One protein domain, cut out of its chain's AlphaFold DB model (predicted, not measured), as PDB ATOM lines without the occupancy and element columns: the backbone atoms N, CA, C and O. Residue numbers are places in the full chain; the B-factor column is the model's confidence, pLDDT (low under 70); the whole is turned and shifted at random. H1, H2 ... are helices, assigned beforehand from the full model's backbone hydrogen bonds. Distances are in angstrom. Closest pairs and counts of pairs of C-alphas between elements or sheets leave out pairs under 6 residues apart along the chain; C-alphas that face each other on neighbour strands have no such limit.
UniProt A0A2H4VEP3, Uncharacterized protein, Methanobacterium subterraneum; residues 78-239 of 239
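What this domain is: This is residues 78 to 239 of the 239 residues of an uncharacterized protein of Methanobacterium subterraneum (UniProt A0A2H4VEP3). Four helices, H1, H2, H3 and H7, lie nearly along one line as a bundle, with the long H1 and H7 side by side and H2 and H3 folded as a hairpin. Short H5 crosses over H3 and H7, and H6 runs across one end of the bundle, its first residues, near Glu 185, reaching away from it like an arm. The printed part has 162 residues with seven named helices, H1 to H7 in order, and no named strand; the class is all helix. It is compact, with a radius of gyration of the C-alphas of 16.4 A, and its C-alphas span 50 by 41 by 25 A.

Where its parts are: Find C-alpha 78 at (51.574, -40.811, -31.997); from there H1, residues 78 to 108, runs 44.0 A. Next come H2, residues 115 to 125, 15.2 A, and H3, residues 133 to 149, 22.0 A. Residues 152 to 153 pair antiparallel with 156 to 157. After them look for H4, residues 161 to 164, 4.9 A, and H5, residues 167 to 176, 14.2 A. H6, residues 185 to 206, begins at C-alpha 185 (52.539, -21.560, 7.374) and is 31.5 A long. H7, residues 214 to 238, runs 37.3 A to C-alpha 238 at (35.162, -60.749, -5.777).

How they stand to each other: Begin at H7, the hub, which touches four helices. It touches H1 at a shallow tilt of 25 degrees, the same way; the closest C-alphas, of Ile 100 and Arg 236, are 5.4 A apart. Residues 217 to 221 of H7 touch residues 133 to 139 of H3 at a shallow tilt of 7 degrees, the same way, closest at the C-alphas of Phe 136 and Phe 217, 6.2 A. H2 and H3 form a helical hairpin, closest at the C-alphas of Leu 118 and Ile 146, 6.2 A. H1 and H2 are close but not clearly touching, the C-alphas of Trp 90 and Leu 122 being 7.8 A apart. H5 touches H7 at a steep tilt of 43 degrees, closest at the C-alphas of Phe 168 and His 227, 5.6 A. H5 also touches H3, closest at the C-alphas of Ile 140 and Arg 176, 6.1 A. Residues 194 to 201 of H6 touch H5, closest at the C-alphas of Ile 175 and Gln 198, 5.7 A. Residues 202 to 206 of H6 touch H7, about perpendicular at 81 degrees, closest at the C-alphas of Leu 205 and Lys 223, 6.3 A. H4 is close to H7 but not clearly touching, the C-alphas of Tyr 163 and Val 235 being 7.2 A apart. H1 and H3 are apart. In H5, H6 and H7 every O i to N i+4 pair is within hydrogen-bond range; in H1 it is 26 of 27, in H2 5 of 7, in H3 12 of 13, and H4 is too short for such a pair.

The domain as a whole: The two C-alphas farthest apart, of Leu 106 and Glu 185, are 51.1 A apart. The printed part has no cut, and Ile 239 is the chain's last residue. The link from H3 to H4 is long. The mean pLDDT of the printed part is 90.4; look for low confidence, under 70, at residues 178 to 183.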
ATOM      1  N   LEU A  78      52.024 -39.791 -32.948       86.19
ATOM      2  CA  LEU A  78      51.574 -40.811 -31.997       86.19
ATOM      3  C   LEU A  78      50.091 -40.681 -31.608       86.19
ATOM      4  O   LEU A  78      49.501 -41.631 -31.093       86.19
ATOM      5  N   GLU A  79      49.470 -39.522 -31.836       90.19
ATOM      6  CA  GLU A  79      48.076 -39.228 -31.481       90.19
ATOM      7  C   GLU A  79      47.088 -40.309 -31.950       90.19
ATOM      8  O   GLU A  79      46.313 -40.778 -31.113       90.19
ATOM      9  N   PRO A  80      47.112 -40.780 -33.216       89.25
ATOM     10  CA  PRO A  80      46.211 -41.839 -33.671       89.25
ATOM     11  C   PRO A  80      46.353 -43.140 -32.869       89.25
ATOM     12  O   PRO A  80      45.349 -43.750 -32.497       89.25
ATOM     13  N   VAL A  81      47.588 -43.535 -32.540       87.75
ATOM     14  CA  VAL A  81      47.878 -44.741 -31.746       87.75
ATOM     15  C   VAL A  81      47.302 -44.600 -30.342       87.75
ATOM     16  O   VAL A  81      46.588 -45.486 -29.858       87.75
ATOM     17  N   TYR A  82      47.547 -43.456 -29.701       91.06
ATOM     18  CA  TYR A  82      47.011 -43.171 -28.377       91.06
ATOM     19  C   TYR A  82      45.487 -43.106 -28.369       91.06
ATOM     20  O   TYR A  82      44.881 -43.657 -27.455       91.06
ATOM     21  N   ILE A  83      44.858 -42.502 -29.379       94.12
ATOM     22  CA  ILE A  83      43.396 -42.452 -29.522       94.12
ATOM     23  C   ILE A  83      42.816 -43.866 -29.589       94.12
ATOM     24  O   ILE A  83      41.879 -44.176 -28.858       94.12
ATOM     25  N   ILE A  84      43.388 -44.748 -30.413       91.44
ATOM     26  CA  ILE A  84      42.918 -46.135 -30.536       91.44
ATOM     27  C   ILE A  84      43.093 -46.891 -29.211       91.44
ATOM     28  O   ILE A  84      42.195 -47.626 -28.791       91.44
ATOM     29  N   SER A  85      44.240 -46.728 -28.549       91.69
ATOM     30  CA  SER A  85      44.504 -47.337 -27.240       91.69
ATOM     31  C   SER A  85      43.500 -46.856 -26.186       91.69
ATOM     32  O   SER A  85      42.885 -47.654 -25.478       91.69
ATOM     33  N   GLU A  86      43.257 -45.551 -26.145       96.00
ATOM     34  CA  GLU A  86      42.330 -44.896 -25.229       96.00
ATOM     35  C   GLU A  86      40.891 -45.395 -25.407       96.00
ATOM     36  O   GLU A  86      40.252 -45.804 -24.433       96.00
ATOM     37  N   GLN A  87      40.419 -45.475 -26.652       96.25
ATOM     38  CA  GLN A  87      39.096 -46.004 -26.986       96.25
ATOM     39  C   GLN A  87      38.940 -47.460 -26.527       96.25
ATOM     40  O   GLN A  87      37.946 -47.806 -25.886       96.25
ATOM     41  N   LYS A  88      39.945 -48.312 -26.781       95.75
ATOM     42  CA  LYS A  88      39.942 -49.716 -26.326       95.75
ATOM     43  C   LYS A  88      39.858 -49.818 -24.803       95.75
ATOM     44  O   LYS A  88      39.097 -50.637 -24.281       95.75
ATOM     45  N   LEU A  89      40.604 -48.979 -24.085       96.62
ATOM     46  CA  LEU A  89      40.590 -48.953 -22.624       96.62
ATOM     47  C   LEU A  89      39.232 -48.504 -22.073       96.62
ATOM     48  O   LEU A  89      38.748 -49.098 -21.105       96.62
ATOM     49  N   TRP A  90      38.580 -47.516 -22.696       96.00
ATOM     50  CA  TRP A  90      37.208 -47.143 -22.341       96.00
ATOM     51  C   TRP A  90      36.214 -48.264 -22.600       96.00
ATOM     52  O   TRP A  90      35.379 -48.540 -21.741       96.00
ATOM     53  N   GLU A  91      36.291 -48.931 -23.750       95.25
ATOM     54  CA  GLU A  91      35.411 -50.057 -24.056       95.25
ATOM     55  C   GLU A  91      35.512 -51.168 -23.006       95.25
ATOM     56  O   GLU A  91      34.487 -51.697 -22.562       95.25
ATOM     57  N   GLU A  92      36.730 -51.521 -22.588       95.75
ATOM     58  CA  GLU A  92      36.951 -52.493 -21.516       95.75
ATOM     59  C   GLU A  92      36.363 -52.000 -20.186       95.75
ATOM     60  O   GLU A  92      35.629 -52.739 -19.517       95.75
ATOM     61  N   MET A  93      36.605 -50.734 -19.841       95.19
ATOM     62  CA  MET A  93      36.110 -50.127 -18.608       95.19
ATOM     63  C   MET A  93      34.582 -50.174 -18.544       95.19
ATOM     64  O   MET A  93      34.015 -50.590 -17.533       95.19
ATOM     65  N   ILE A  94      33.898 -49.813 -19.632       93.88
ATOM     66  CA  ILE A  94      32.433 -49.842 -19.728       93.88
ATOM     67  C   ILE A  94      31.907 -51.261 -19.528       93.88
ATOM     68  O   ILE A  94      30.988 -51.466 -18.729       93.88
ATOM     69  N   LYS A  95      32.493 -52.243 -20.225       94.00
ATOM     70  CA  LYS A  95      32.104 -53.657 -20.101       94.00
ATOM     71  C   LYS A  95      32.241 -54.119 -18.650       94.00
ATOM     72  O   LYS A  95      31.315 -54.719 -18.103       94.00
ATOM     73  N   ASN A  96      33.352 -53.789 -17.995       94.94
ATOM     74  CA  ASN A  96      33.588 -54.163 -16.604       94.94
ATOM     75  C   ASN A  96      32.616 -53.486 -15.631       94.94
ATOM     76  O   ASN A  96      32.043 -54.168 -14.781       94.94
ATOM     77  N   LEU A  97      32.357 -52.183 -15.784       94.50
ATOM     78  CA  LEU A  97      31.373 -51.460 -14.970       94.50
ATOM     79  C   LEU A  97      29.974 -52.075 -15.086       94.50
ATOM     80  O   LEU A  97      29.300 -52.274 -14.072       94.50
ATOM     81  N   GLN A  98      29.540 -52.409 -16.305       93.25
ATOM     82  CA  GLN A  98      28.245 -53.046 -16.551       93.25
ATOM     83  C   GLN A  98      28.150 -54.417 -15.874       93.25
ATOM     84  O   GLN A  98      27.174 -54.682 -15.170       93.25
ATOM     85  N   LEU A  99      29.169 -55.264 -16.034       94.69
ATOM     86  CA  LEU A  99      29.209 -56.593 -15.418       94.69
ATOM     87  C   LEU A  99      29.194 -56.519 -13.888       94.69
ATOM     88  O   LEU A  99      28.463 -57.271 -13.242       94.69
ATOM     89  N   ILE A 100      29.960 -55.595 -13.299       94.69
ATOM     90  CA  ILE A 100      29.950 -55.375 -11.849       94.69
ATOM     91  C   ILE A 100      28.559 -54.937 -11.396       94.69
ATOM     92  O   ILE A 100      28.010 -55.529 -10.471       94.69
ATOM     93  N   ASN A 101      27.954 -53.953 -12.064       93.81
ATOM     94  CA  ASN A 101      26.626 -53.463 -11.707       93.81
ATOM     95  C   ASN A 101      25.545 -54.538 -11.790       93.81
ATOM     96  O   ASN A 101      24.668 -54.561 -10.929       93.81
ATOM     97  N   GLN A 102      25.605 -55.419 -12.792       93.31
ATOM     98  CA  GLN A 102      24.687 -56.551 -12.918       93.31
ATOM     99  C   GLN A 102      24.833 -57.512 -11.735       93.31
ATOM    100  O   GLN A 102      23.851 -57.807 -11.056       93.31
ATOM    101  N   LYS A 103      26.060 -57.962 -11.446       92.88
ATOM    102  CA  LYS A 103      26.318 -58.890 -10.337       92.88
ATOM    103  C   LYS A 103      25.981 -58.288  -8.975       92.88
ATOM    104  O   LYS A 103      25.428 -58.966  -8.115       92.88
ATOM    105  N   TYR A 104      26.330 -57.022  -8.777       91.81
ATOM    106  CA  TYR A 104      26.132 -56.327  -7.515       91.81
ATOM    107  C   TYR A 104      24.638 -56.082  -7.253       91.81
ATOM    108  O   TYR A 104      24.149 -56.388  -6.166       91.81
ATOM    109  N   TYR A 105      23.879 -55.685  -8.283       91.50
ATOM    110  CA  TYR A 105      22.424 -55.527  -8.200       91.50
ATOM    111  C   TYR A 105      21.710 -56.817  -7.781       91.50
ATOM    112  O   TYR A 105      20.823 -56.769  -6.934       91.50
ATOM    113  N   LEU A 106      22.138 -57.978  -8.293       90.88
ATOM    114  CA  LEU A 106      21.572 -59.277  -7.899       90.88
ATOM    115  C   LEU A 106      21.744 -59.594  -6.404       90.88
ATOM    116  O   LEU A 106      20.991 -60.403  -5.870       90.88
ATOM    117  N   LYS A 107      22.730 -58.988  -5.731       88.50
ATOM    118  CA  LYS A 107      23.000 -59.207  -4.302       88.50
ATOM    119  C   LYS A 107      22.382 -58.145  -3.401       88.50
ATOM    120  O   LYS A 107      22.089 -58.443  -2.247       88.50
ATOM    121  N   THR A 108      22.259 -56.911  -3.884       86.56
ATOM    122  CA  THR A 108      21.967 -55.763  -3.017       86.56
ATOM    123  C   THR A 108      20.776 -54.916  -3.456       86.56
ATOM    124  O   THR A 108      20.408 -54.012  -2.717       86.56
ATOM    125  N   GLU A 109      20.186 -55.177  -4.628       87.00
ATOM    126  CA  GLU A 109      19.082 -54.407  -5.233       87.00
ATOM    127  C   GLU A 109      19.427 -52.945  -5.594       87.00
ATOM    128  O   GLU A 109      18.545 -52.123  -5.839       87.00
ATOM    129  N   TYR A 110      20.716 -52.604  -5.689       85.31
ATOM    130  CA  TYR A 110      21.190 -51.314  -6.206       85.31
ATOM    131  C   TYR A 110      22.471 -51.478  -7.033       85.31
ATOM    132  O   TYR A 110      23.152 -52.496  -6.952       85.31
ATOM    133  N   HIS A 111      22.795 -50.484  -7.863       89.50
ATOM    134  CA  HIS A 111      24.025 -50.468  -8.661       89.50
ATOM    135  C   HIS A 111      25.179 -49.834  -7.881       89.50
ATOM    136  O   HIS A 111      24.980 -48.855  -7.163       89.50
ATOM    137  N   LEU A 112      26.387 -50.378  -8.035       91.00
ATOM    138  CA  LEU A 112      27.592 -49.834  -7.405       91.00
ATOM    139  C   LEU A 112      28.100 -48.582  -8.139       91.00
ATOM    140  O   LEU A 112      28.598 -47.653  -7.506       91.00
ATOM    141  N   PHE A 113      27.965 -48.555  -9.466       91.69
ATOM    142  CA  PHE A 113      28.402 -47.465 -10.334       91.69
ATOM    143  C   PHE A 113      27.215 -46.744 -10.994       91.69
ATOM    144  O   PHE A 113      26.268 -47.383 -11.453       91.69
ATOM    145  N   GLU A 114      27.285 -45.415 -11.105       85.75
ATOM    146  CA  GLU A 114      26.211 -44.570 -11.643       85.75
ATOM    147  C   GLU A 114      26.358 -44.420 -13.163       85.75
ATOM    148  O   GLU A 114      27.189 -43.653 -13.655       85.75
ATOM    149  N   LEU A 115      25.538 -45.148 -13.923       80.44
ATOM    150  CA  LEU A 115      25.674 -45.246 -15.382       80.44
ATOM    151  C   LEU A 115      25.189 -44.002 -16.142       80.44
ATOM    152  O   LEU A 115      25.630 -43.769 -17.266       80.44
ATOM    153  N   ASN A 116      24.329 -43.164 -15.558       81.75
ATOM    154  CA  ASN A 116      23.822 -41.982 -16.268       81.75
ATOM    155  C   ASN A 116      24.925 -40.949 -16.534       81.75
ATOM    156  O   ASN A 116      24.955 -40.306 -17.580       81.75
ATOM    157  N   GLN A 117      25.851 -40.794 -15.587       82.06
ATOM    158  CA  GLN A 117      26.972 -39.864 -15.731       82.06
ATOM    159  C   GLN A 117      28.066 -40.422 -16.641       82.06
ATOM    160  O   GLN A 117      28.766 -39.645 -17.285       82.06
ATOM    161  N   LEU A 118      28.166 -41.751 -16.730       87.56
ATOM    162  CA  LEU A 118      29.110 -42.435 -17.604       87.56
ATOM    163  C   LEU A 118      28.912 -42.012 -19.067       87.56
ATOM    164  O   LEU A 118      29.880 -41.623 -19.702       87.56
ATOM    165  N   LEU A 119      27.677 -41.991 -19.581       86.88
ATOM    166  CA  LEU A 119      27.412 -41.639 -20.987       86.88
ATOM    167  C   LEU A 119      27.936 -40.249 -21.375       86.88
ATOM    168  O   LEU A 119      28.585 -40.100 -22.406       86.88
ATOM    169  N   LEU A 120      27.686 -39.235 -20.542       90.19
ATOM    170  CA  LEU A 120      28.139 -37.866 -20.810       90.19
ATOM    171  C   LEU A 120      29.665 -37.760 -20.815       90.19
ATOM    172  O   LEU A 120      30.239 -37.040 -21.627       90.19
ATOM    173  N   ILE A 121      30.314 -38.485 -19.908       92.62
ATOM    174  CA  ILE A 121      31.768 -38.493 -19.789       92.62
ATOM    175  C   ILE A 121      32.397 -39.259 -20.958       92.62
ATOM    176  O   ILE A 121      33.379 -38.791 -21.520       92.62
ATOM    177  N   LEU A 122      31.802 -40.370 -21.393       89.56
ATOM    178  CA  LEU A 122      32.259 -41.106 -22.572       89.56
ATOM    179  C   LEU A 122      32.159 -40.269 -23.843       89.56
ATOM    180  O   LEU A 122      33.102 -40.241 -24.619       89.56
ATOM    181  N   ILE A 123      31.060 -39.536 -24.040       91.00
ATOM    182  CA  ILE A 123      30.928 -38.625 -25.189       91.00
ATOM    183  C   ILE A 123      32.040 -37.566 -25.182       91.00
ATOM    184  O   ILE A 123      32.504 -37.157 -26.241       91.00
ATOM    185  N   LYS A 124      32.471 -37.118 -23.996       94.88
ATOM    186  CA  LYS A 124      33.545 -36.129 -23.846       94.88
ATOM    187  C   LYS A 124      34.935 -36.711 -24.116       94.88
ATOM    188  O   LYS A 124      35.763 -35.997 -24.679       94.88
ATOM    189  N   TRP A 125      35.202 -37.936 -23.662       95.62
ATOM    190  CA  TRP A 125      36.559 -38.490 -23.618       95.62
ATOM    191  C   TRP A 125      36.869 -39.539 -24.673       95.62
ATOM    192  O   TRP A 125      38.031 -39.676 -25.002       95.62
ATOM    193  N   ASN A 126      35.883 -40.236 -25.237       90.44
ATOM    194  CA  ASN A 126      36.135 -41.326 -26.179       90.44
ATOM    195  C   ASN A 126      36.893 -40.834 -27.425       90.44
ATOM    196  O   ASN A 126      36.318 -40.156 -28.280       90.44
ATOM    197  N   GLY A 127      38.176 -41.183 -27.524       91.44
ATOM    198  CA  GLY A 127      39.094 -40.707 -28.556       91.44
ATOM    199  C   GLY A 127      39.605 -39.275 -28.360       91.44
ATOM    200  O   GLY A 127      40.118 -38.680 -29.305       91.44
ATOM    201  N   LYS A 128      39.466 -38.701 -27.161       95.69
ATOM    202  CA  LYS A 128      40.012 -37.389 -26.796       95.69
ATOM    203  C   LYS A 128      41.194 -37.566 -25.849       95.69
ATOM    204  O   LYS A 128      41.047 -38.027 -24.719       95.69
ATOM    205  N   LEU A 129      42.353 -37.077 -26.272       96.50
ATOM    206  CA  LEU A 129      43.549 -37.026 -25.438       96.50
ATOM    207  C   LEU A 129      43.605 -35.714 -24.643       96.50
ATOM    208  O   LEU A 129      43.352 -34.629 -25.169       96.50
ATOM    209  N   ALA A 130      43.931 -35.807 -23.359       96.06
ATOM    210  CA  ALA A 130      44.173 -34.677 -22.481       96.06
ATOM    211  C   ALA A 130      45.601 -34.176 -22.702       96.06
ATOM    212  O   ALA A 130      46.537 -34.669 -22.088       96.06
ATOM    213  N   THR A 131      45.771 -33.197 -23.586       92.94
ATOM    214  CA  THR A 131      47.091 -32.663 -23.955       92.94
ATOM    215  C   THR A 131      47.494 -31.428 -23.152       92.94
ATOM    216  O   THR A 131      48.638 -31.000 -23.238       92.94
ATOM    217  N   TYR A 132      46.596 -30.875 -22.333       93.19
ATOM    218  CA  TYR A 132      46.850 -29.699 -21.496       93.19
ATOM    219  C   TYR A 132      46.395 -29.929 -20.054       93.19
ATOM    220  O   TYR A 132      45.473 -30.702 -19.795       93.19
ATOM    221  N   GLU A 133      46.970 -29.180 -19.112       92.00
ATOM    222  CA  GLU A 133      46.663 -29.303 -17.681       92.00
ATOM    223  C   GLU A 133      45.163 -29.129 -17.370       92.00
ATOM    224  O   GLU A 133      44.613 -29.825 -16.514       92.00
ATOM    225  N   SER A 134      44.471 -28.213 -18.054       93.62
ATOM    226  CA  SER A 134      43.031 -28.005 -17.858       93.62
ATOM    227  C   SER A 134      42.214 -29.223 -18.277       93.62
ATOM    228  O   SER A 134      41.354 -29.661 -17.514       93.62
ATOM    229  N   ASP A 135      42.509 -29.795 -19.448       95.00
ATOM    230  CA  ASP A 135      41.859 -31.015 -19.927       95.00
ATOM    231  C   ASP A 135      42.185 -32.192 -19.009       95.00
ATOM    232  O   ASP A 135      41.295 -32.943 -18.619       95.00
ATOM    233  N   PHE A 136      43.442 -32.316 -18.588       95.69
ATOM    234  CA  PHE A 136      43.871 -33.366 -17.676       95.69
ATOM    235  C   PHE A 136      43.132 -33.292 -16.334       95.69
ATOM    236  O   PHE A 136      42.585 -34.285 -15.858       95.69
ATOM    237  N   ASN A 137      43.034 -32.106 -15.734       94.94
ATOM    238  CA  ASN A 137      42.274 -31.913 -14.500       94.94
ATOM    239  C   ASN A 137      40.792 -32.267 -14.669       94.94
ATOM    240  O   ASN A 137      40.182 -32.854 -13.770       94.94
ATOM    241  N   ASP A 138      40.211 -31.916 -15.810       96.19
ATOM    242  CA  ASP A 138      38.849 -32.284 -16.171       96.19
ATOM    243  C   ASP A 138      38.681 -33.806 -16.282       96.19
ATOM    244  O   ASP A 138      37.759 -34.359 -15.678       96.19
ATOM    245  N   PHE A 139      39.606 -34.489 -16.963       97.25
ATOM    246  CA  PHE A 139      39.639 -35.947 -17.088       97.25
ATOM    247  C   PHE A 139      39.697 -36.620 -15.715       97.25
ATOM    248  O   PHE A 139      38.881 -37.486 -15.402       97.25
ATOM    249  N   ILE A 140      40.602 -36.168 -14.842       97.00
ATOM    250  CA  ILE A 140      40.752 -36.693 -13.480       97.00
ATOM    251  C   ILE A 140      39.465 -36.527 -12.663       97.00
ATOM    252  O   ILE A 140      39.077 -37.428 -11.910       97.00
ATOM    253  N   ASN A 141      38.787 -35.385 -12.789       95.50
ATOM    254  CA  ASN A 141      37.525 -35.151 -12.089       95.50
ATOM    255  C   ASN A 141      36.411 -36.067 -12.601       95.50
ATOM    256  O   ASN A 141      35.673 -36.627 -11.784       95.50
ATOM    257  N   ASP A 142      36.317 -36.242 -13.917       95.88
ATOM    258  CA  ASP A 142      35.332 -37.107 -14.561       95.88
ATOM    259  C   ASP A 142      35.570 -38.590 -14.213       95.88
ATOM    260  O   ASP A 142      34.646 -39.284 -13.775       95.88
ATOM    261  N   LEU A 143      36.817 -39.064 -14.259       95.56
ATOM    262  CA  LEU A 143      37.177 -40.427 -13.855       95.56
ATOM    263  C   LEU A 143      36.893 -40.672 -12.362       95.56
ATOM    264  O   LEU A 143      36.305 -41.686 -11.978       95.56
ATOM    265  N   ASN A 144      37.226 -39.709 -11.492       94.81
ATOM    266  CA  ASN A 144      36.892 -39.781 -10.066       94.81
ATOM    267  C   ASN A 144      35.374 -39.803  -9.831       94.81
ATOM    268  O   ASN A 144      34.913 -40.421  -8.867       94.81
ATOM    269  N   ARG A 145      34.595 -39.140 -10.691       93.06
ATOM    270  CA  ARG A 145      33.135 -39.126 -10.615       93.06
ATOM    271  C   ARG A 145      32.546 -40.500 -10.930       93.06
ATOM    272  O   ARG A 145      31.773 -40.987 -10.109       93.06
ATOM    273  N   ILE A 146      32.969 -41.132 -12.027       93.44
ATOM    274  CA  ILE A 146      32.471 -42.456 -12.448       93.44
ATOM    275  C   ILE A 146      32.895 -43.561 -11.487       93.44
ATOM    276  O   ILE A 146      32.104 -44.445 -11.177       93.44
ATOM    277  N   VAL A 147      34.151 -43.558 -11.040       92.94
ATOM    278  CA  VAL A 147      34.661 -44.716 -10.297       92.94
ATOM    279  C   VAL A 147      34.452 -44.539  -8.802       92.94
ATOM    280  O   VAL A 147      33.868 -45.390  -8.134       92.94
ATOM    281  N   ARG A 148      34.904 -43.410  -8.247       93.19
ATOM    282  CA  ARG A 148      34.935 -43.234  -6.791       93.19
ATOM    283  C   ARG A 148      33.628 -42.686  -6.257       93.19
ATOM    284  O   ARG A 148      33.077 -43.240  -5.310       93.19
ATOM    285  N   LEU A 149      33.138 -41.582  -6.819       91.38
ATOM    286  CA  LEU A 149      31.930 -40.939  -6.297       91.38
ATOM    287  C   LEU A 149      30.677 -41.772  -6.538       91.38
ATOM    288  O   LEU A 149      29.789 -41.726  -5.692       91.38
ATOM    289  N   SER A 150      30.624 -42.559  -7.612       90.69
ATOM    290  CA  SER A 150      29.524 -43.499  -7.816       90.69
ATOM    291  C   SER A 150      29.425 -44.558  -6.721       90.69
ATOM    292  O   SER A 150      28.323 -44.893  -6.311       90.69
ATOM    293  N   CYS A 151      30.550 -44.977  -6.133       91.00
ATOM    294  CA  CYS A 151      30.567 -45.901  -4.997       91.00
ATOM    295  C   CYS A 151      30.140 -45.252  -3.662       91.00
ATOM    296  O   CYS A 151      30.478 -45.780  -2.599       91.00
ATOM    297  N   LYS A 152      29.471 -44.089  -3.667       90.56
ATOM    298  CA  LYS A 152      28.955 -43.440  -2.454       90.56
ATOM    299  C   LYS A 152      27.443 -43.565  -2.344       90.56
ATOM    300  O   LYS A 152      26.710 -43.101  -3.208       90.56
ATOM    301  N   TYR A 153      26.987 -44.022  -1.185       83.69
ATOM    302  CA  TYR A 153      25.583 -44.023  -0.793       83.69
ATOM    303  C   TYR A 153      25.413 -43.243   0.516       83.69
ATOM    304  O   TYR A 153      26.149 -43.461   1.479       83.69
ATOM    305  N   HIS A 154      24.507 -42.257   0.536       84.81
ATOM    306  CA  HIS A 154      24.319 -41.321   1.661       84.81
ATOM    307  C   HIS A 154      25.632 -40.752   2.242       84.81
ATOM    308  O   HIS A 154      25.818 -40.641   3.453       84.81
ATOM    309  N   GLY A 155      26.574 -40.400   1.362       84.69
ATOM    310  CA  GLY A 155      27.854 -39.789   1.732       84.69
ATOM    311  C   GLY A 155      28.937 -40.762   2.212       84.69
ATOM    312  O   GLY A 155      30.078 -40.330   2.388       84.69
ATOM    313  N   LYS A 156      28.631 -42.055   2.361       88.38
ATOM    314  CA  LYS A 156      29.591 -43.099   2.745       88.38
ATOM    315  C   LYS A 156      29.960 -43.958   1.545       88.38
ATOM    316  O   LYS A 156      29.113 -44.229   0.701       88.38
ATOM    317  N   PHE A 157      31.222 -44.373   1.468       91.12
ATOM    318  CA  PHE A 157      31.626 -45.358   0.473       91.12
ATOM    319  C   PHE A 157      31.055 -46.728   0.851       91.12
ATOM    320  O   PHE A 157      31.155 -47.131   2.007       91.12
ATOM    321  N   ILE A 158      30.444 -47.395  -0.122       89.00
ATOM    322  CA  ILE A 158      29.799 -48.712   0.023       89.00
ATOM    323  C   ILE A 158      30.630 -49.857  -0.565       89.00
ATOM    324  O   ILE A 158      30.267 -51.016  -0.419       89.00
ATOM    325  N   ILE A 159      31.744 -49.532  -1.220       89.12
ATOM    326  CA  ILE A 159      32.720 -50.514  -1.692       89.12
ATOM    327  C   ILE A 159      33.572 -51.030  -0.520       89.12
ATOM    328  O   ILE A 159      33.793 -50.299   0.445       89.12
ATOM    329  N   ASP A 160      34.057 -52.269  -0.604       86.69
ATOM    330  CA  ASP A 160      34.909 -52.871   0.428       86.69
ATOM    331  C   ASP A 160      36.211 -52.071   0.655       86.69
ATOM    332  O   ASP A 160      36.786 -51.481  -0.267       86.69
ATOM    333  N   GLU A 161      36.687 -52.041   1.902       86.31
ATOM    334  CA  GLU A 161      37.879 -51.285   2.298       86.31
ATOM    335  C   GLU A 161      39.157 -51.786   1.601       86.31
ATOM    336  O   GLU A 161      40.048 -50.985   1.295       86.31
ATOM    337  N   SER A 162      39.243 -53.079   1.276       86.62
ATOM    338  CA  SER A 162      40.350 -53.639   0.490       86.62
ATOM    339  C   SER A 162      40.499 -52.937  -0.867       86.62
ATOM    340  O   SER A 162      41.615 -52.587  -1.257       86.62
ATOM    341  N   TYR A 163      39.391 -52.591  -1.524       89.12
ATOM    342  CA  TYR A 163      39.381 -51.851  -2.791       89.12
ATOM    343  C   TYR A 163      39.678 -50.367  -2.628       89.12
ATOM    344  O   TYR A 163      40.314 -49.767  -3.493       89.12
ATOM    345  N   MET A 164      39.315 -49.764  -1.494       88.81
ATOM    346  CA  MET A 164      39.763 -48.401  -1.181       88.81
ATOM    347  C   MET A 164      41.284 -48.319  -0.987       88.81
ATOM    348  O   MET A 164      41.879 -47.242  -1.103       88.81
ATOM    349  N   ASN A 165      41.918 -49.455  -0.695       89.88
ATOM    350  CA  ASN A 165      43.360 -49.584  -0.556       89.88
ATOM    351  C   ASN A 165      44.080 -49.957  -1.862       89.88
ATOM    352  O   ASN A 165      45.313 -49.908  -1.885       89.88
ATOM    353  N   HIS A 166      43.339 -50.254  -2.935       94.31
ATOM    354  CA  HIS A 166      43.898 -50.560  -4.249       94.31
ATOM    355  C   HIS A 166      44.740 -49.381  -4.789       94.31
ATOM    356  O   HIS A 166      44.340 -48.222  -4.601       94.31
ATOM    357  N   PRO A 167      45.879 -49.636  -5.474       93.94
ATOM    358  CA  PRO A 167      46.752 -48.592  -6.023       93.94
ATOM    359  C   PRO A 167      45.998 -47.522  -6.819       93.94
ATOM    360  O   PRO A 167      45.983 -46.365  -6.397       93.94
ATOM    361  N   PHE A 168      45.242 -47.925  -7.847       96.38
ATOM    362  CA  PHE A 168      44.415 -47.024  -8.660       96.38
ATOM    363  C   PHE A 168      43.528 -46.078  -7.832       96.38
ATOM    364  O   PHE A 168      43.494 -44.867  -8.059       96.38
ATOM    365  N   TRP A 169      42.819 -46.607  -6.825       95.12
ATOM    366  CA  TRP A 169      41.905 -45.807  -6.007       95.12
ATOM    367  C   TRP A 169      42.642 -44.685  -5.269       95.12
ATOM    368  O   TRP A 169      42.146 -43.557  -5.165       95.12
ATOM    369  N   ARG A 170      43.837 -44.992  -4.751       93.62
ATOM    370  CA  ARG A 170      44.700 -44.050  -4.028       93.62
ATOM    371  C   ARG A 170      45.396 -43.072  -4.968       93.62
ATOM    372  O   ARG A 170      45.499 -41.893  -4.620       93.62
ATOM    373  N   GLU A 171      45.846 -43.536  -6.128       95.19
ATOM    374  CA  GLU A 171      46.454 -42.720  -7.185       95.19
ATOM    375  C   GLU A 171      45.471 -41.644  -7.639       95.19
ATOM    376  O   GLU A 171      45.736 -40.453  -7.459       95.19
ATOM    377  N   LEU A 172      44.274 -42.045  -8.074       96.00
ATOM    378  CA  LEU A 172      43.231 -41.126  -8.524       96.00
ATOM    379  C   LEU A 172      42.828 -40.130  -7.428       96.00
ATOM    380  O   LEU A 172      42.649 -38.940  -7.688       96.00
ATOM    381  N   ALA A 173      42.730 -40.586  -6.174       93.12
ATOM    382  CA  ALA A 173      42.478 -39.706  -5.034       93.12
ATOM    383  C   ALA A 173      43.563 -38.645  -4.842       93.12
ATOM    384  O   ALA A 173      43.258 -37.509  -4.481       93.12
ATOM    385  N   THR A 174      44.817 -39.043  -5.028       94.06
ATOM    386  CA  THR A 174      45.987 -38.199  -4.805       94.06
ATOM    387  C   THR A 174      46.117 -37.159  -5.908       94.06
ATOM    388  O   THR A 174      46.268 -35.980  -5.598       94.06
ATOM    389  N   ILE A 175      45.964 -37.562  -7.171       93.62
ATOM    390  CA  ILE A 175      46.013 -36.651  -8.324       93.62
ATOM    391  C   ILE A 175      44.856 -35.646  -8.256       93.62
ATOM    392  O   ILE A 175      45.061 -34.447  -8.394       93.62
ATOM    393  N   ARG A 176      43.641 -36.100  -7.925       91.38
ATOM    394  CA  ARG A 176      42.463 -35.222  -7.824       91.38
ATOM    395  C   ARG A 176      42.556 -34.184  -6.697       91.38
ATOM    396  O   ARG A 176      41.841 -33.179  -6.720       91.38
ATOM    397  N   ASN A 177      43.364 -34.425  -5.663       83.12
ATOM    398  CA  ASN A 177      43.494 -33.490  -4.548       83.12
ATOM    399  C   ASN A 177      44.254 -32.239  -4.986       83.12
ATOM    400  O   ASN A 177      45.477 -32.233  -5.069       83.12
ATOM    401  N   LYS A 178      43.508 -31.159  -5.203       69.25
ATOM    402  CA  LYS A 178      44.069 -29.858  -5.553       69.25
ATOM    403  C   LYS A 178      45.018 -29.356  -4.456       69.25
ATOM    404  O   LYS A 178      44.690 -29.398  -3.271       69.25
ATOM    405  N   THR A 179      46.162 -28.821  -4.859       65.12
ATOM    406  CA  THR A 179      47.260 -28.364  -3.988       65.12
ATOM    407  C   THR A 179      47.095 -26.911  -3.512       65.12
ATOM    408  O   THR A 179      48.073 -26.222  -3.217       65.12
ATOM    409  N   PHE A 180      45.851 -26.424  -3.395       58.34
ATOM    410  CA  PHE A 180      45.571 -25.060  -2.931       58.34
ATOM    411  C   PHE A 180      45.952 -24.877  -1.458       58.34
ATOM    412  O   PHE A 180      45.689 -25.737  -0.615       58.34
ATOM    413  N   HIS A 181      46.533 -23.721  -1.140       60.97
ATOM    414  CA  HIS A 181      46.907 -23.337   0.216       60.97
ATOM    415  C   HIS A 181      46.295 -21.986   0.591       60.97
ATOM    416  O   HIS A 181      46.162 -21.086  -0.237       60.97
ATOM    417  N   HIS A 182      45.948 -21.840   1.868       57.03
ATOM    418  CA  HIS A 182      45.781 -20.530   2.490       57.03
ATOM    419  C   HIS A 182      47.167 -19.973   2.844       57.03
ATOM    420  O   HIS A 182      48.097 -20.751   3.054       57.03
ATOM    421  N   SER A 183      47.307 -18.651   2.954       69.19
ATOM    422  CA  SER A 183      48.567 -17.935   3.241       69.19
ATOM    423  C   SER A 183      49.147 -18.175   4.649       69.19
ATOM    424  O   SER A 183      49.947 -17.387   5.145       69.19
ATOM    425  N   THR A 184      48.758 -19.266   5.313       81.06
ATOM    426  CA  THR A 184      49.281 -19.682   6.614       81.06
ATOM    427  C   THR A 184      50.433 -20.671   6.445       81.06
ATOM    428  O   THR A 184      50.446 -21.499   5.531       81.06
ATOM    429  N   GLU A 185      51.389 -20.643   7.373       80.44
ATOM    430  CA  GLU A 185      52.539 -21.560   7.374       80.44
ATOM    431  C   GLU A 185      52.104 -23.040   7.422       80.44
ATOM    432  O   GLU A 185      52.677 -23.903   6.754       80.44
ATOM    433  N   GLU A 186      51.044 -23.348   8.174       80.25
ATOM    434  CA  GLU A 186      50.490 -24.702   8.247       80.25
ATOM    435  C   GLU A 186      49.803 -25.123   6.935       80.25
ATOM    436  O   GLU A 186      49.913 -26.279   6.518       80.25
ATOM    437  N   GLY A 187      49.135 -24.183   6.253       79.69
ATOM    438  CA  GLY A 187      48.573 -24.393   4.919       79.69
ATOM    439  C   GLY A 187      49.656 -24.747   3.902       79.69
ATOM    440  O   GLY A 187      49.514 -25.725   3.166       79.69
ATOM    441  N   TYR A 188      50.782 -24.033   3.942       81.44
ATOM    442  CA  TYR A 188      51.944 -24.320   3.103       81.44
ATOM    443  C   TYR A 188      52.532 -25.714   3.376       81.44
ATOM    444  O   TYR A 188      52.703 -26.506   2.448       81.44
ATOM    445  N   LYS A 189      52.756 -26.085   4.649       85.00
ATOM    446  CA  LYS A 189      53.258 -27.428   5.018       85.00
ATOM    447  C   LYS A 189      52.347 -28.552   4.507       85.00
ATOM    448  O   LYS A 189      52.838 -29.586   4.046       85.00
ATOM    449  N   LYS A 190      51.023 -28.361   4.567       84.75
ATOM    450  CA  LYS A 190      50.043 -29.323   4.034       84.75
ATOM    451  C   LYS A 190      50.114 -29.416   2.510       84.75
ATOM    452  O   LYS A 190      50.141 -30.533   1.996       84.75
ATOM    453  N   ALA A 191      50.209 -28.289   1.806       84.75
ATOM    454  CA  ALA A 191      50.331 -28.275   0.350       84.75
ATOM    455  C   ALA A 191      51.610 -28.972  -0.132       84.75
ATOM    456  O   ALA A 191      51.523 -29.861  -0.972       84.75
ATOM    457  N   VAL A 192      52.765 -28.689   0.480       86.75
ATOM    458  CA  VAL A 192      54.033 -29.374   0.157       86.75
ATOM    459  C   VAL A 192      53.909 -30.892   0.324       86.75
ATOM    460  O   VAL A 192      54.409 -31.659  -0.497       86.75
ATOM    461  N   LYS A 193      53.207 -31.361   1.362       89.06
ATOM    462  CA  LYS A 193      52.968 -32.798   1.568       89.06
ATOM    463  C   LYS A 193      52.060 -33.407   0.494       89.06
ATOM    464  O   LYS A 193      52.240 -34.577   0.162       89.06
ATOM    465  N   LEU A 194      51.075 -32.661  -0.007       89.81
ATOM    466  CA  LEU A 194      50.199 -33.111  -1.094       89.81
ATOM    467  C   LEU A 194      50.950 -33.161  -2.427       89.81
ATOM    468  O   LEU A 194      50.868 -34.180  -3.106       89.81
ATOM    469  N   ILE A 195      51.741 -32.130  -2.729       90.06
ATOM    470  CA  ILE A 195      52.599 -32.058  -3.918       90.06
ATOM    471  C   ILE A 195      53.539 -33.269  -3.964       90.06
ATOM    472  O   ILE A 195      53.472 -34.054  -4.900       90.06
ATOM    473  N   LYS A 196      54.275 -33.548  -2.878       91.75
ATOM    474  CA  LYS A 196      55.165 -34.725  -2.793       91.75
ATOM    475  C   LYS A 196      54.466 -36.069  -2.994       91.75
ATOM    476  O   LYS A 196      55.079 -37.051  -3.408       91.75
ATOM    477  N   ARG A 197      53.183 -36.162  -2.631       92.75
ATOM    478  CA  ARG A 197      52.392 -37.377  -2.866       92.75
ATOM    479  C   ARG A 197      52.001 -37.503  -4.333       92.75
ATOM    480  O   ARG A 197      52.059 -38.616  -4.841       92.75
ATOM    481  N   GLN A 198      51.627 -36.403  -4.985       93.19
ATOM    482  CA  GLN A 198      51.366 -36.388  -6.425       93.19
ATOM    483  C   GLN A 198      52.622 -36.722  -7.223       93.19
ATOM    484  O   GLN A 198      52.566 -37.631  -8.040       93.19
ATOM    485  N   GLU A 199      53.757 -36.093  -6.908       93.69
ATOM    486  CA  GLU A 199      55.051 -36.374  -7.547       93.69
ATOM    487  C   GLU A 199      55.395 -37.866  -7.488       93.69
ATOM    488  O   GLU A 199      55.805 -38.468  -8.477       93.69
ATOM    489  N   LYS A 200      55.158 -38.505  -6.333       95.06
ATOM    490  CA  LYS A 200      55.366 -39.948  -6.183       95.06
ATOM    491  C   LYS A 200      54.446 -40.768  -7.091       95.06
ATOM    492  O   LYS A 200      54.901 -41.768  -7.635       95.06
ATOM    493  N   VAL A 201      53.179 -40.376  -7.228       95.12
ATOM    494  CA  VAL A 201      52.225 -41.065  -8.110       95.12
ATOM    495  C   VAL A 201      52.637 -40.902  -9.571       95.12
ATOM    496  O   VAL A 201      52.715 -41.896 -10.283       95.12
ATOM    497  N   PHE A 202      52.983 -39.692 -10.010       94.56
ATOM    498  CA  PHE A 202      53.469 -39.462 -11.373       94.56
ATOM    499  C   PHE A 202      54.732 -40.279 -11.659       94.56
ATOM    500  O   PHE A 202      54.818 -40.949 -12.687       94.56
ATOM    501  N   LYS A 203      55.655 -40.351 -10.691       93.62
ATOM    502  CA  LYS A 203      56.885 -41.134 -10.833       93.62
ATOM    503  C   LYS A 203      56.607 -42.625 -10.966       93.62
ATOM    504  O   LYS A 203      57.316 -43.317 -11.683       93.62
ATOM    505  N   GLN A 204      55.586 -43.120 -10.274       93.38
ATOM    506  CA  GLN A 204      55.157 -44.514 -10.378       93.38
ATOM    507  C   GLN A 204      54.474 -44.816 -11.714       93.38
ATOM    508  O   GLN A 204      54.690 -45.896 -12.249       93.38
ATOM    509  N   LEU A 205      53.677 -43.884 -12.245       92.06
ATOM    510  CA  LEU A 205      52.910 -44.096 -13.474       92.06
ATOM    511  C   LEU A 205      53.750 -43.924 -14.745       92.06
ATOM    512  O   LEU A 205      53.606 -44.711 -15.674       92.06
ATOM    513  N   ILE A 206      54.606 -42.900 -14.792       90.06
ATOM    514  CA  ILE A 206      55.333 -42.500 -16.012       90.06
ATOM    515  C   ILE A 206      56.826 -42.222 -15.775       90.06
ATOM    516  O   ILE A 206      57.499 -41.657 -16.631       90.06
ATOM    517  N   GLY A 207      57.363 -42.553 -14.596       88.69
ATOM    518  CA  GLY A 207      58.784 -42.352 -14.283       88.69
ATOM    519  C   GLY A 207      59.192 -40.910 -13.949       88.69
ATOM    520  O   GLY A 207      60.358 -40.680 -13.628       88.69
ATOM    521  N   LYS A 208      58.260 -39.945 -13.960       87.44
ATOM    522  CA  LYS A 208      58.529 -38.509 -13.746       87.44
ATOM    523  C   LYS A 208      57.802 -37.926 -12.546       87.44
ATOM    524  O   LYS A 208      56.659 -38.260 -12.284       87.44
ATOM    525  N   GLU A 209      58.444 -37.002 -11.843       90.12
ATOM    526  CA  GLU A 209      57.842 -36.319 -10.688       90.12
ATOM    527  C   GLU A 209      56.910 -35.167 -11.103       90.12
ATOM    528  O   GLU A 209      55.984 -34.837 -10.364       90.12
ATOM    529  N   HIS A 210      57.105 -34.593 -12.292       88.00
ATOM    530  CA  HIS A 210      56.352 -33.445 -12.795       88.00
ATOM    531  C   HIS A 210      55.833 -33.686 -14.214       88.00
ATOM    532  O   HIS A 210      56.401 -34.485 -14.960       88.00
ATOM    533  N   LEU A 211      54.736 -33.002 -14.552       88.06
ATOM    534  CA  LEU A 211      54.124 -33.017 -15.880       88.06
ATOM    535  C   LEU A 211      54.515 -31.723 -16.574       88.06
ATOM    536  O   LEU A 211      53.891 -30.685 -16.360       88.06
ATOM    537  N   ASP A 212      55.585 -31.793 -17.352       85.75
ATOM    538  CA  ASP A 212      56.208 -30.619 -17.967       85.75
ATOM    539  C   ASP A 212      55.888 -30.530 -19.470       85.75
ATOM    540  O   ASP A 212      56.343 -29.621 -20.168       85.75
ATOM    541  N   SER A 213      55.121 -31.493 -19.990       87.00
ATOM    542  CA  SER A 213      54.903 -31.687 -21.417       87.00
ATOM    543  C   SER A 213      53.480 -32.170 -21.722       87.00
ATOM    544  O   SER A 213      52.844 -32.832 -20.901       87.00
ATOM    545  N   ASN A 214      52.986 -31.872 -22.930       91.12
ATOM    546  CA  ASN A 214      51.678 -32.350 -23.384       91.12
ATOM    547  C   ASN A 214      51.631 -33.884 -23.409       91.12
ATOM    548  O   ASN A 214      50.627 -34.494 -23.047       91.12
ATOM    549  N   PHE A 215      52.757 -34.493 -23.778       88.88
ATOM    550  CA  PHE A 215      52.957 -35.935 -23.793       88.88
ATOM    551  C   PHE A 215      52.797 -36.583 -22.406       88.88
ATOM    552  O   PHE A 215      52.240 -37.675 -22.292       88.88
ATOM    553  N   ASP A 216      53.217 -35.906 -21.331       90.88
ATOM    554  CA  ASP A 216      53.077 -36.434 -19.966       90.88
ATOM    555  C   ASP A 216      51.606 -36.580 -19.563       90.88
ATOM    556  O   ASP A 216      51.227 -37.577 -18.944       90.88
ATOM    557  N   PHE A 217      50.763 -35.612 -19.935       94.62
ATOM    558  CA  PHE A 217      49.330 -35.669 -19.645       94.62
ATOM    559  C   PHE A 217      48.656 -36.842 -20.367       94.62
ATOM    560  O   PHE A 217      47.890 -37.580 -19.740       94.62
ATOM    561  N   VAL A 218      49.001 -37.061 -21.641       94.50
ATOM    562  CA  VAL A 218      48.505 -38.194 -22.438       94.50
ATOM    563  C   VAL A 218      48.927 -39.521 -21.813       94.50
ATOM    564  O   VAL A 218      48.082 -40.377 -21.553       94.50
ATOM    565  N   ASN A 219      50.207 -39.686 -21.474       92.38
ATOM    566  CA  ASN A 219      50.689 -40.928 -20.868       92.38
ATOM    567  C   ASN A 219      50.005 -41.244 -19.539       92.38
ATOM    568  O   ASN A 219      49.641 -42.394 -19.289       92.38
ATOM    569  N   ILE A 220      49.788 -40.239 -18.685       95.31
ATOM    570  CA  ILE A 220      49.086 -40.470 -17.421       95.31
ATOM    571  C   ILE A 220      47.617 -40.803 -17.647       95.31
ATOM    572  O   ILE A 220      47.100 -41.671 -16.942       95.31
ATOM    573  N   GLN A 221      46.941 -40.164 -18.606       96.94
ATOM    574  CA  GLN A 221      45.572 -40.535 -18.968       96.94
ATOM    575  C   GLN A 221      45.490 -42.030 -19.301       96.94
ATOM    576  O   GLN A 221      44.683 -42.740 -18.698       96.94
ATOM    577  N   ILE A 222      46.362 -42.516 -20.187       96.31
ATOM    578  CA  ILE A 222      46.400 -43.925 -20.601       96.31
ATOM    579  C   ILE A 222      46.704 -44.844 -19.415       96.31
ATOM    580  O   ILE A 222      45.930 -45.758 -19.133       96.31
ATOM    581  N   LYS A 223      47.765 -44.560 -18.649       96.56
ATOM    582  CA  LYS A 223      48.159 -45.369 -17.481       96.56
ATOM    583  C   LYS A 223      47.061 -45.440 -16.420       96.56
ATOM    584  O   LYS A 223      46.843 -46.489 -15.815       96.56
ATOM    585  N   LEU A 224      46.327 -44.348 -16.202       97.38
ATOM    586  CA  LEU A 224      45.195 -44.344 -15.279       97.38
ATOM    587  C   LEU A 224      44.025 -45.186 -15.786       97.38
ATOM    588  O   LEU A 224      43.386 -45.848 -14.970       97.38
ATOM    589  N   LEU A 225      43.734 -45.179 -17.088       97.12
ATOM    590  CA  LEU A 225      42.700 -46.044 -17.662       97.12
ATOM    591  C   LEU A 225      43.095 -47.528 -17.569       97.12
ATOM    592  O   LEU A 225      42.272 -48.344 -17.154       97.12
ATOM    593  N   GLU A 226      44.355 -47.874 -17.842       97.38
ATOM    594  CA  GLU A 226      44.897 -49.227 -17.629       97.38
ATOM    595  C   GLU A 226      44.731 -49.673 -16.166       97.38
ATOM    596  O   GLU A 226      44.138 -50.717 -15.878       97.38
ATOM    597  N   HIS A 227      45.190 -48.851 -15.219       97.56
ATOM    598  CA  HIS A 227      45.069 -49.125 -13.785       97.56
ATOM    599  C   HIS A 227      43.603 -49.196 -13.322       97.56
ATOM    600  O   HIS A 227      43.277 -49.974 -12.419       97.56
ATOM    601  N   CYS A 228      42.710 -48.413 -13.938       97.25
ATOM    602  CA  CYS A 228      41.270 -48.481 -13.703       97.25
ATOM    603  C   CYS A 228      40.712 -49.843 -14.129       97.25
ATOM    604  O   CYS A 228      39.981 -50.471 -13.365       97.25
ATOM    605  N   ASN A 229      41.085 -50.336 -15.311       97.75
ATOM    606  CA  ASN A 229      40.641 -51.641 -15.795       97.75
ATOM    607  C   ASN A 229      41.128 -52.786 -14.903       97.75
ATOM    608  O   ASN A 229      40.335 -53.667 -14.571       97.75
ATOM    609  N   ILE A 230      42.376 -52.738 -14.427       96.75
ATOM    610  CA  ILE A 230      42.892 -53.695 -13.432       96.75
ATOM    611  C   ILE A 230      42.031 -53.659 -12.162       96.75
ATOM    612  O   ILE A 230      41.506 -54.689 -11.738       96.75
ATOM    613  N   PHE A 231      41.800 -52.465 -11.610       97.00
ATOM    614  CA  PHE A 231      40.954 -52.281 -10.431       97.00
ATOM    615  C   PHE A 231      39.544 -52.859 -10.619       97.00
ATOM    616  O   PHE A 231      39.032 -53.566  -9.751       97.00
ATOM    617  N   LEU A 232      38.896 -52.564 -11.748       96.38
ATOM    618  CA  LEU A 232      37.548 -53.049 -12.025       96.38
ATOM    619  C   LEU A 232      37.521 -54.568 -12.217       96.38
ATOM    620  O   LEU A 232      36.582 -55.216 -11.755       96.38
ATOM    621  N   ASN A 233      38.540 -55.153 -12.842       95.50
ATOM    622  CA  ASN A 233      38.667 -56.603 -12.960       95.50
ATOM    623  C   ASN A 233      38.780 -57.274 -11.577       95.50
ATOM    624  O   ASN A 233      38.086 -58.266 -11.338       95.50
ATOM    625  N   ASP A 234      39.551 -56.700 -10.650       94.25
ATOM    626  CA  ASP A 234      39.679 -57.194  -9.271       94.25
ATOM    627  C   ASP A 234      38.362 -57.090  -8.488       94.25
ATOM    628  O   ASP A 234      37.948 -58.036  -7.811       94.25
ATOM    629  N   VAL A 235      37.657 -55.959  -8.615       93.00
ATOM    630  CA  VAL A 235      36.326 -55.762  -8.016       93.00
ATOM    631  C   VAL A 235      35.330 -56.779  -8.583       93.00
ATOM    632  O   VAL A 235      34.593 -57.426  -7.838       93.00
ATOM    633  N   ARG A 236      35.333 -56.977  -9.905       90.31
ATOM    634  CA  ARG A 236      34.481 -57.955 -10.600       90.31
ATOM    635  C   ARG A 236      34.778 -59.395 -10.185       90.31
ATOM    636  O   ARG A 236      33.873 -60.228 -10.257       90.31
ATOM    637  N   GLY A 237      36.024 -59.702  -9.827       85.94
ATOM    638  CA  GLY A 237      36.457 -61.027  -9.388       85.94
ATOM    639  C   GLY A 237      35.918 -61.426  -8.014       85.94
ATOM    640  O   GLY A 237      35.699 -62.612  -7.779       85.94
ATOM    641  N   ALA A 238      35.663 -60.463  -7.125       81.94
ATOM    642  CA  ALA A 238      35.162 -60.749  -5.777       81.94
ATOM    643  C   ALA A 238      33.647 -60.602  -5.605       81.94
ATOM    644  O   ALA A 238      33.085 -61.129  -4.640       81.94
ATOM    645  N   ILE A 239      32.981 -59.884  -6.512       78.38
ATOM    646  CA  ILE A 239      31.514 -59.815  -6.576       78.38
ATOM    647  C   ILE A 239      31.003 -61.002  -7.394       78.38
ATOM    648  O   ILE A 239      30.072 -61.671  -6.898       78.38
TER     649      ILE A 239